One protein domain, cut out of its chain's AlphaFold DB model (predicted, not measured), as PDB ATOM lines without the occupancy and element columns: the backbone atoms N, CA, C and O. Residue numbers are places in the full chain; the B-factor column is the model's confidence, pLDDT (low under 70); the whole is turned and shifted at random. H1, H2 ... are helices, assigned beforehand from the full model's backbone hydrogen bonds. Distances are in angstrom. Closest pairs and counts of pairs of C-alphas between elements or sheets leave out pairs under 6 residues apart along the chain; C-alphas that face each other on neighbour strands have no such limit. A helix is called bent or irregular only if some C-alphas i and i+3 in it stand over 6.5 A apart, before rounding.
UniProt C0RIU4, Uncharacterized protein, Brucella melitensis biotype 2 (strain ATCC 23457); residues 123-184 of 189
ATOM      1  N   SER A 123      32.050  -6.611 -31.863       78.81
ATOM      2  CA  SER A 123      30.910  -6.257 -31.006       78.81
ATOM      3  C   SER A 123      29.567  -6.191 -31.740       78.81
ATOM      4  O   SER A 123      28.533  -6.377 -31.107       78.81
ATOM      5  N   GLU A 124      29.571  -5.930 -33.048       83.06
ATOM      6  CA  GLU A 124      28.360  -5.808 -33.877       83.06
ATOM      7  C   GLU A 124      28.041  -7.088 -34.663       83.06
ATOM      8  O   GLU A 124      27.002  -7.178 -35.315       83.06
ATOM      9  N   LEU A 125      28.927  -8.086 -34.611       83.81
ATOM     10  CA  LEU A 125      28.725  -9.385 -35.244       83.81
ATOM     11  C   LEU A 125      27.911 -10.309 -34.333       83.81
ATOM     12  O   LEU A 125      28.164 -10.409 -33.124       83.81
ATOM     13  N   SER A 126      26.978 -11.052 -34.932       89.06
ATOM     14  CA  SER A 126      26.326 -12.177 -34.257       89.06
ATOM     15  C   SER A 126      27.363 -13.223 -33.828       89.06
ATOM     16  O   SER A 126      28.458 -13.311 -34.391       89.06
ATOM     17  N   GLN A 127      27.030 -14.043 -32.826       87.44
ATOM     18  CA  GLN A 127      27.926 -15.109 -32.358       87.44
ATOM     19  C   GLN A 127      28.372 -16.022 -33.514       87.44
ATOM     20  O   GLN A 127      29.556 -16.323 -33.625       87.44
ATOM     21  N   GLU A 128      27.456 -16.383 -34.415       90.31
ATOM     22  CA  GLU A 128      27.740 -17.242 -35.568       90.31
ATOM     23  C   GLU A 128      28.724 -16.596 -36.555       90.31
ATOM     24  O   GLU A 128      29.648 -17.260 -37.031       90.31
ATOM     25  N   GLU A 129      28.580 -15.297 -36.836       89.12
ATOM     26  CA  GLU A 129      29.500 -14.557 -37.708       89.12
ATOM     27  C   GLU A 129      30.886 -14.402 -37.075       89.12
ATOM     28  O   GLU A 129      31.902 -14.578 -37.758       89.12
ATOM     29  N   ARG A 130      30.944 -14.121 -35.765       89.88
ATOM     30  CA  ARG A 130      32.210 -14.089 -35.017       89.88
ATOM     31  C   ARG A 130      32.905 -15.438 -35.068       89.88
ATOM     32  O   ARG A 130      34.099 -15.498 -35.359       89.88
ATOM     33  N   ASP A 131      32.167 -16.519 -34.843       91.56
ATOM     34  CA  ASP A 131      32.726 -17.867 -34.861       91.56
ATOM     35  C   ASP A 131      33.171 -18.257 -36.268       91.56
ATOM     36  O   ASP A 131      34.240 -18.840 -36.437       91.56
ATOM     37  N   ALA A 132      32.418 -17.889 -37.307       91.25
ATOM     38  CA  ALA A 132      32.822 -18.089 -38.697       91.25
ATOM     39  C   ALA A 132      34.118 -17.333 -39.037       91.25
ATOM     40  O   ALA A 132      34.991 -17.867 -39.729       91.25
ATOM     41  N   ARG A 133      34.276 -16.108 -38.528       90.12
ATOM     42  CA  ARG A 133      35.494 -15.310 -38.696       90.12
ATOM     43  C   ARG A 133      36.682 -15.933 -37.963       90.12
ATOM     44  O   ARG A 133      37.725 -16.144 -38.583       90.12
ATOM     45  N   TRP A 134      36.512 -16.319 -36.701       91.69
ATOM     46  CA  TRP A 134      37.544 -17.018 -35.933       91.69
ATOM     47  C   TRP A 134      37.911 -18.373 -36.538       91.69
ATOM     48  O   TRP A 134      39.091 -18.704 -36.596       91.69
ATOM     49  N   LYS A 135      36.951 -19.127 -37.088       92.81
ATOM     50  CA  LYS A 135      37.220 -20.368 -37.834       92.81
ATOM     51  C   LYS A 135      38.154 -20.128 -39.020       92.81
ATOM     52  O   LYS A 135      39.061 -20.928 -39.237       92.81
ATOM     53  N   LYS A 136      37.986 -19.029 -39.767       92.06
ATOM     54  CA  LYS A 136      38.902 -18.671 -40.866       92.06
ATOM     55  C   LYS A 136      40.317 -18.392 -40.355       92.06
ATOM     56  O   LYS A 136      41.266 -18.933 -40.918       92.06
ATOM     57  N   PHE A 137      40.456 -17.610 -39.281       91.81
ATOM     58  CA  PHE A 137      41.761 -17.327 -38.669       91.81
ATOM     59  C   PHE A 137      42.430 -18.598 -38.131       91.81
ATOM     60  O   PHE A 137      43.592 -18.853 -38.436       91.81
ATOM     61  N   MET A 138      41.681 -19.453 -37.430       93.69
ATOM     62  CA  MET A 138      42.183 -20.729 -36.914       93.69
ATOM     63  C   MET A 138      42.594 -21.686 -38.032       93.69
ATOM     64  O   MET A 138      43.647 -22.309 -37.942       93.69
ATOM     65  N   ASN A 139      41.817 -21.784 -39.113       93.81
ATOM     66  CA  ASN A 139      42.188 -22.608 -40.264       93.81
ATOM     67  C   ASN A 139      43.484 -22.115 -40.913       93.81
ATOM     68  O   ASN A 139      44.357 -22.921 -41.224       93.81
ATOM     69  N   TYR A 140      43.642 -20.799 -41.070       92.12
ATOM     70  CA  TYR A 140      44.890 -20.231 -41.567       92.12
ATOM     71  C   TYR A 140      46.067 -20.552 -40.637       92.12
ATOM     72  O   TYR A 140      47.093 -21.040 -41.109       92.12
ATOM     73  N   ALA A 141      45.912 -20.324 -39.332       92.38
ATOM     74  CA  ALA A 141      46.962 -20.546 -38.343       92.38
ATOM     75  C   ALA A 141      47.407 -22.018 -38.297       92.38
ATOM     76  O   ALA A 141      48.600 -22.322 -38.321       92.38
ATOM     77  N   ARG A 142      46.448 -22.951 -38.339       93.12
ATOM     78  CA  ARG A 142      46.704 -24.399 -38.401       93.12
ATOM     79  C   ARG A 142      47.440 -24.805 -39.676       93.12
ATOM     80  O   ARG A 142      48.381 -25.595 -39.600       93.12
ATOM     81  N   ASN A 143      47.034 -24.265 -40.825       93.00
ATOM     82  CA  ASN A 143      47.624 -24.605 -42.123       93.00
ATOM     83  C   ASN A 143      49.052 -24.068 -42.268       93.00
ATOM     84  O   ASN A 143      49.927 -24.779 -42.751       93.00
ATOM     85  N   ASN A 144      49.295 -22.836 -41.819       90.50
ATOM     86  CA  ASN A 144      50.589 -22.164 -41.965       90.50
ATOM     87  C   ASN A 144      51.509 -22.345 -40.749       90.50
ATOM     88  O   ASN A 144      52.669 -21.945 -40.789       90.50
ATOM     89  N   ARG A 145      51.009 -22.961 -39.669       91.31
ATOM     90  CA  ARG A 145      51.727 -23.159 -38.396       91.31
ATOM     91  C   ARG A 145      52.296 -21.853 -37.839       91.31
ATOM     92  O   ARG A 145      53.390 -21.844 -37.265       91.31
ATOM     93  N   CYS A 146      51.542 -20.770 -38.004       91.50
ATOM     94  CA  CYS A 146      51.896 -19.434 -37.553       91.50
ATOM     95  C   CYS A 146      50.757 -18.785 -36.763       91.50
ATOM     96  O   CYS A 146      49.595 -19.186 -36.859       91.50
ATOM     97  N   TRP A 147      51.111 -17.785 -35.965       92.00
ATOM     98  CA  TRP A 147      50.178 -16.992 -35.181       92.00
ATOM     99  C   TRP A 147      50.528 -15.509 -35.285       92.00
ATOM    100  O   TRP A 147      51.702 -15.163 -35.328       92.00
ATOM    101  N   HIS A 148      49.518 -14.641 -35.326       90.44
ATOM    102  CA  HIS A 148      49.700 -13.189 -35.379       90.44
ATOM    103  C   HIS A 148      49.172 -12.549 -34.094       90.44
ATOM    104  O   HIS A 148      48.008 -12.142 -34.034       90.44
ATOM    105  N   SER A 149      50.005 -12.446 -33.059       88.06
ATOM    106  CA  SER A 149      49.586 -11.919 -31.752       88.06
ATOM    107  C   SER A 149      49.127 -10.462 -31.789       88.06
ATOM    108  O   SER A 149      48.187 -10.110 -31.077       88.06
ATOM    109  N   ASP A 150      49.697  -9.645 -32.677       84.94
ATOM    110  CA  ASP A 150      49.305  -8.240 -32.866       84.94
ATOM    111  C   ASP A 150      47.846  -8.085 -33.329       84.94
ATOM    112  O   ASP A 150      47.165  -7.127 -32.965       84.94
ATOM    113  N   VAL A 151      47.358  -9.022 -34.152       84.69
ATOM    114  CA  VAL A 151      46.040  -8.926 -34.805       84.69
ATOM    115  C   VAL A 151      45.009  -9.821 -34.122       84.69
ATOM    116  O   VAL A 151      43.848  -9.441 -33.990       84.69
ATOM    117  N   TRP A 152      45.412 -11.016 -33.690       88.62
ATOM    118  CA  TRP A 152      44.520 -12.028 -33.117       88.62
ATOM    119  C   TRP A 152      44.613 -12.113 -31.589       88.62
ATOM    120  O   TRP A 152      43.833 -12.821 -30.956       88.62
ATOM    121  N   GLY A 153      45.519 -11.356 -30.971       88.44
ATOM    122  CA  GLY A 153      45.791 -11.439 -29.541       88.44
ATOM    123  C   GLY A 153      46.618 -12.678 -29.176       88.44
ATOM    124  O   GLY A 153      47.136 -13.361 -30.056       88.44
ATOM    125  N   PRO A 154      46.766 -12.987 -27.880       90.56
ATOM    126  CA  PRO A 154      47.576 -14.110 -27.413       90.56
ATOM    127  C   PRO A 154      47.200 -15.450 -28.065       90.56
ATOM    128  O   PRO A 154      46.023 -15.732 -28.311       90.56
ATOM    129  N   MET A 155      48.221 -16.267 -28.333       89.81
ATOM    130  CA  MET A 155      48.116 -17.564 -29.012       89.81
ATOM    131  C   MET A 155      47.124 -18.522 -28.321       89.81
ATOM    132  O   MET A 155      46.914 -18.409 -27.109       89.81
ATOM    133  N   PRO A 156      46.503 -19.478 -29.046       91.75
ATOM    134  CA  PRO A 156      45.635 -20.475 -28.432       91.75
ATOM    135  C   PRO A 156      46.330 -21.196 -27.277       91.75
ATOM    136  O   PRO A 156      47.534 -21.446 -27.325       91.75
ATOM    137  N   ASN A 157      45.559 -21.511 -26.236       88.88
ATOM    138  CA  ASN A 157      46.039 -22.120 -24.989       88.88
ATOM    139  C   ASN A 157      46.999 -21.244 -24.148       88.88
ATOM    140  O   ASN A 157      47.529 -21.721 -23.146       88.88
ATOM    141  N   MET A 158      47.189 -19.963 -24.498       87.12
ATOM    142  CA  MET A 158      47.884 -18.972 -23.663       87.12
ATOM    143  C   MET A 158      46.894 -18.082 -22.899       87.12
ATOM    144  O   MET A 158      45.747 -17.885 -23.307       87.12
ATOM    145  N   LEU A 159      47.354 -17.500 -21.787       86.56
ATOM    146  CA  LEU A 159      46.566 -16.539 -21.015       86.56
ATOM    147  C   LEU A 159      46.210 -15.312 -21.868       86.56
ATOM    148  O   LEU A 159      47.062 -14.741 -22.547       86.56
ATOM    149  N   GLY A 160      44.939 -14.906 -21.817       85.62
ATOM    150  CA  GLY A 160      44.425 -13.763 -22.577       85.62
ATOM    151  C   GLY A 160      44.069 -14.064 -24.036       85.62
ATOM    152  O   GLY A 160      43.813 -13.123 -24.788       85.62
ATOM    153  N   CYS A 161      44.042 -15.339 -24.451       88.69
ATOM    154  CA  CYS A 161      43.604 -15.724 -25.791       88.69
ATOM    155  C   CYS A 161      42.184 -15.213 -26.082       88.69
ATOM    156  O   CYS A 161      41.270 -15.371 -25.273       88.69
ATOM    157  N   ARG A 162      42.008 -14.592 -27.253       88.75
ATOM    158  CA  ARG A 162      40.732 -13.996 -27.686       88.75
ATOM    159  C   ARG A 162      39.848 -14.951 -28.488       88.75
ATOM    160  O   ARG A 162      38.690 -14.628 -28.745       88.75
ATOM    161  N   VAL A 163      40.381 -16.103 -28.895       90.81
ATOM    162  CA  VAL A 163      39.638 -17.102 -29.668       90.81
ATOM    163  C   VAL A 163      38.559 -17.726 -28.770       90.81
ATOM    164  O   VAL A 163      38.866 -18.119 -27.643       90.81
ATOM    165  N   PRO A 164      37.309 -17.875 -29.246       91.00
ATOM    166  CA  PRO A 164      36.270 -18.587 -28.511       91.00
ATOM    167  C   PRO A 164      36.716 -19.998 -28.106       91.00
ATOM    168  O   PRO A 164      37.184 -20.770 -28.943       91.00
ATOM    169  N   ALA A 165      36.524 -20.357 -26.833       88.88
ATOM    170  CA  ALA A 165      37.015 -21.617 -26.260       88.88
ATOM    171  C   ALA A 165      36.559 -22.867 -27.033       88.88
ATOM    172  O   ALA A 165      37.314 -23.822 -27.166       88.88
ATOM    173  N   HIS A 166      35.353 -22.838 -27.605       90.75
ATOM    174  CA  HIS A 166      34.795 -23.949 -28.380       90.75
ATOM    175  C   HIS A 166      35.442 -24.137 -29.771       90.75
ATOM    176  O   HIS A 166      35.158 -25.125 -30.444       90.75
ATOM    177  N   LEU A 167      36.278 -23.196 -30.226       91.81
ATOM    178  CA  LEU A 167      37.012 -23.271 -31.496       91.81
ATOM    179  C   LEU A 167      38.479 -23.678 -31.318       91.81
ATOM    180  O   LEU A 167      39.133 -24.013 -32.312       91.81
ATOM    181  N   ILE A 168      38.988 -23.636 -30.083       92.19
ATOM    182  CA  ILE A 168      40.359 -24.010 -29.736       92.19
ATOM    183  C   ILE A 168      40.428 -25.524 -29.525       92.19
ATOM    184  O   ILE A 168      39.646 -26.101 -28.773       92.19
ATOM    185  N   LEU A 169      41.406 -26.163 -30.157       91.31
ATOM    186  CA  LEU A 169      41.795 -27.538 -29.869       91.31
ATOM    187  C   LEU A 169      42.974 -27.558 -28.880       91.31
ATOM    188  O   LEU A 169      43.818 -26.657 -28.913       91.31
ATOM    189  N   PRO A 170      43.119 -28.613 -28.055       88.25
ATOM    190  CA  PRO A 170      44.249 -28.741 -27.125       88.25
ATOM    191  C   PRO A 170      45.630 -28.720 -27.800       88.25
ATOM    192  O   PRO A 170      46.637 -28.436 -27.159       88.25
ATOM    193  N   THR A 171      45.685 -29.032 -29.096       89.31
ATOM    194  CA  THR A 171      46.907 -29.052 -29.909       89.31
ATOM    195  C   THR A 171      47.172 -27.738 -30.651       89.31
ATOM    196  O   THR A 171      48.235 -27.588 -31.254       89.31
ATOM    197  N   ASP A 172      46.238 -26.779 -30.625       91.06
ATOM    198  CA  ASP A 172      46.421 -25.482 -31.280       91.06
ATOM    199  C   ASP A 172      47.486 -24.639 -30.567       91.06
ATOM    200  O   ASP A 172      47.678 -24.723 -29.352       91.06
ATOM    201  N   GLY A 173      48.199 -23.818 -31.341       88.19
ATOM    202  CA  GLY A 173      49.345 -23.045 -30.855       88.19
ATOM    203  C   GLY A 173      50.650 -23.844 -30.774       88.19
ATOM    204  O   GLY A 173      51.682 -23.273 -30.427       88.19
ATOM    205  N   ARG A 174      50.643 -25.143 -31.116       90.12
ATOM    206  CA  ARG A 174      51.841 -25.997 -31.154       90.12
ATOM    207  C   ARG A 174      51.967 -26.800 -32.450       90.12
ATOM    208  O   ARG A 174      50.989 -27.159 -33.114       90.12
ATOM    209  N   LYS A 175      53.205 -27.049 -32.855       88.31
ATOM    210  CA  LYS A 175      53.597 -27.946 -33.944       88.31
ATOM    211  C   LYS A 175      53.599 -29.391 -33.430       88.31
ATOM    212  O   LYS A 175      53.534 -29.639 -32.227       88.31
ATOM    213  N   SER A 176      53.683 -30.362 -34.337       85.69
ATOM    214  CA  SER A 176      53.705 -31.792 -33.979       85.69
ATOM    215  C   SER A 176      54.908 -32.192 -33.119       85.69
ATOM    216  O   SER A 176      54.824 -33.163 -32.378       85.69
ATOM    217  N   ASN A 177      56.007 -31.440 -33.193       86.44
ATOM    218  CA  ASN A 177      57.213 -31.635 -32.389       86.44
ATOM    219  C   ASN A 177      57.148 -30.960 -31.000       86.44
ATOM    220  O   ASN A 177      58.131 -30.999 -30.270       86.44
ATOM    221  N   GLY A 178      56.016 -30.345 -30.630       84.00
ATOM    222  CA  GLY A 178      55.810 -29.681 -29.335       84.00
ATOM    223  C   GLY A 178      56.192 -28.196 -29.299       84.00
ATOM    224  O   GLY A 178      55.758 -27.481 -28.385       84.00
ATOM    225  N   ASP A 179      56.921 -27.714 -30.310       87.25
ATOM    226  CA  ASP A 179      57.305 -26.307 -30.436       87.25
ATOM    227  C   ASP A 179      56.080 -25.413 -30.662       87.25
ATOM    228  O   ASP A 179      55.114 -25.841 -31.300       87.25
ATOM    229  N   PRO A 180      56.091 -24.152 -30.196       87.81
ATOM    230  CA  PRO A 180      55.024 -23.210 -30.504       87.81
ATOM    231  C   PRO A 180      54.911 -22.940 -32.016       87.81
ATOM    232  O   PRO A 180      55.865 -23.107 -32.789       87.81
ATOM    233  N   TRP A 181      53.725 -22.511 -32.458       90.75
ATOM    234  CA  TRP A 181      53.582 -21.926 -33.794       90.75
ATOM    235  C   TRP A 181      54.500 -20.714 -33.949       90.75
ATOM    236  O   TRP A 181      54.856 -20.047 -32.981       90.75
ATOM    237  N   THR A 182      54.926 -20.461 -35.186       91.19
ATOM    238  CA  THR A 182      55.808 -19.334 -35.476       91.19
ATOM    239  C   THR A 182      55.044 -18.029 -35.255       91.19
ATOM    240  O   THR A 182      54.026 -17.795 -35.905       91.19
ATOM    241  N   GLU A 183      55.531 -17.185 -34.350       86.56
ATOM    242  CA  GLU A 183      54.982 -15.849 -34.131       86.56
ATOM    243  C   GLU A 183      55.328 -14.960 -35.328       86.56
ATOM    244  O   GLU A 183      56.498 -14.763 -35.662       86.56
ATOM    245  N   GLN A 184      54.306 -14.445 -35.998       77.94
ATOM    246  CA  GLN A 184      54.445 -13.609 -37.175       77.94
ATOM    247  C   GLN A 184      54.042 -12.185 -36.796       77.94
ATOM    248  O   GLN A 184      52.923 -11.728 -37.041       77.94
TER     249      GLN A 184
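AT A GLANCE: This is residues 123 to 184 of the 189 residues of an uncharacterized protein of Brucella melitensis biotype 2 (strain ATCC 23457) (UniProt C0RIU4). Little of this domain is regular structure: one long helix, H1, runs along much of the longest axis, and a long irregular stretch, residues 153 to 184, winds back and forth along one side of it. A four-residue helix, H2, joins the two. The printed part has 62 residues with two named helices, H1 then H2, holding 22 residues, and no named strand; the class is all helix. It is compact, with a radius of gyration of the C-alphas of 11.4 A, yet elongated, spanning 37 by 19 by 19 A.

IN THESE COORDINATES: H1, residues 127 to 144, begins at C-alpha 127 (27.926, -15.109, -32.358) and is 25.6 A long. H2, residues 149 to 152, ends at C-alpha 152 (44.520, -12.028, -33.117).

HOW THE PARTS SIT: H1 and H2 are only just apart, their closest C-alphas 8.2 A from each other. Residues 146 to 147 pair in parallel with residues 182 to 183. In H1 every O i to N i+4 pair is within hydrogen-bond range; H2 is too short for such a pair.

THE WHOLE: The C-alphas of Glu 124 and Asn 177, the two farthest apart, are 38.8 A apart. The printed part has no cut, and the H1 to H2 link is tight. Mean pLDDT of the printed part is 89.2; no printed residue is under 70.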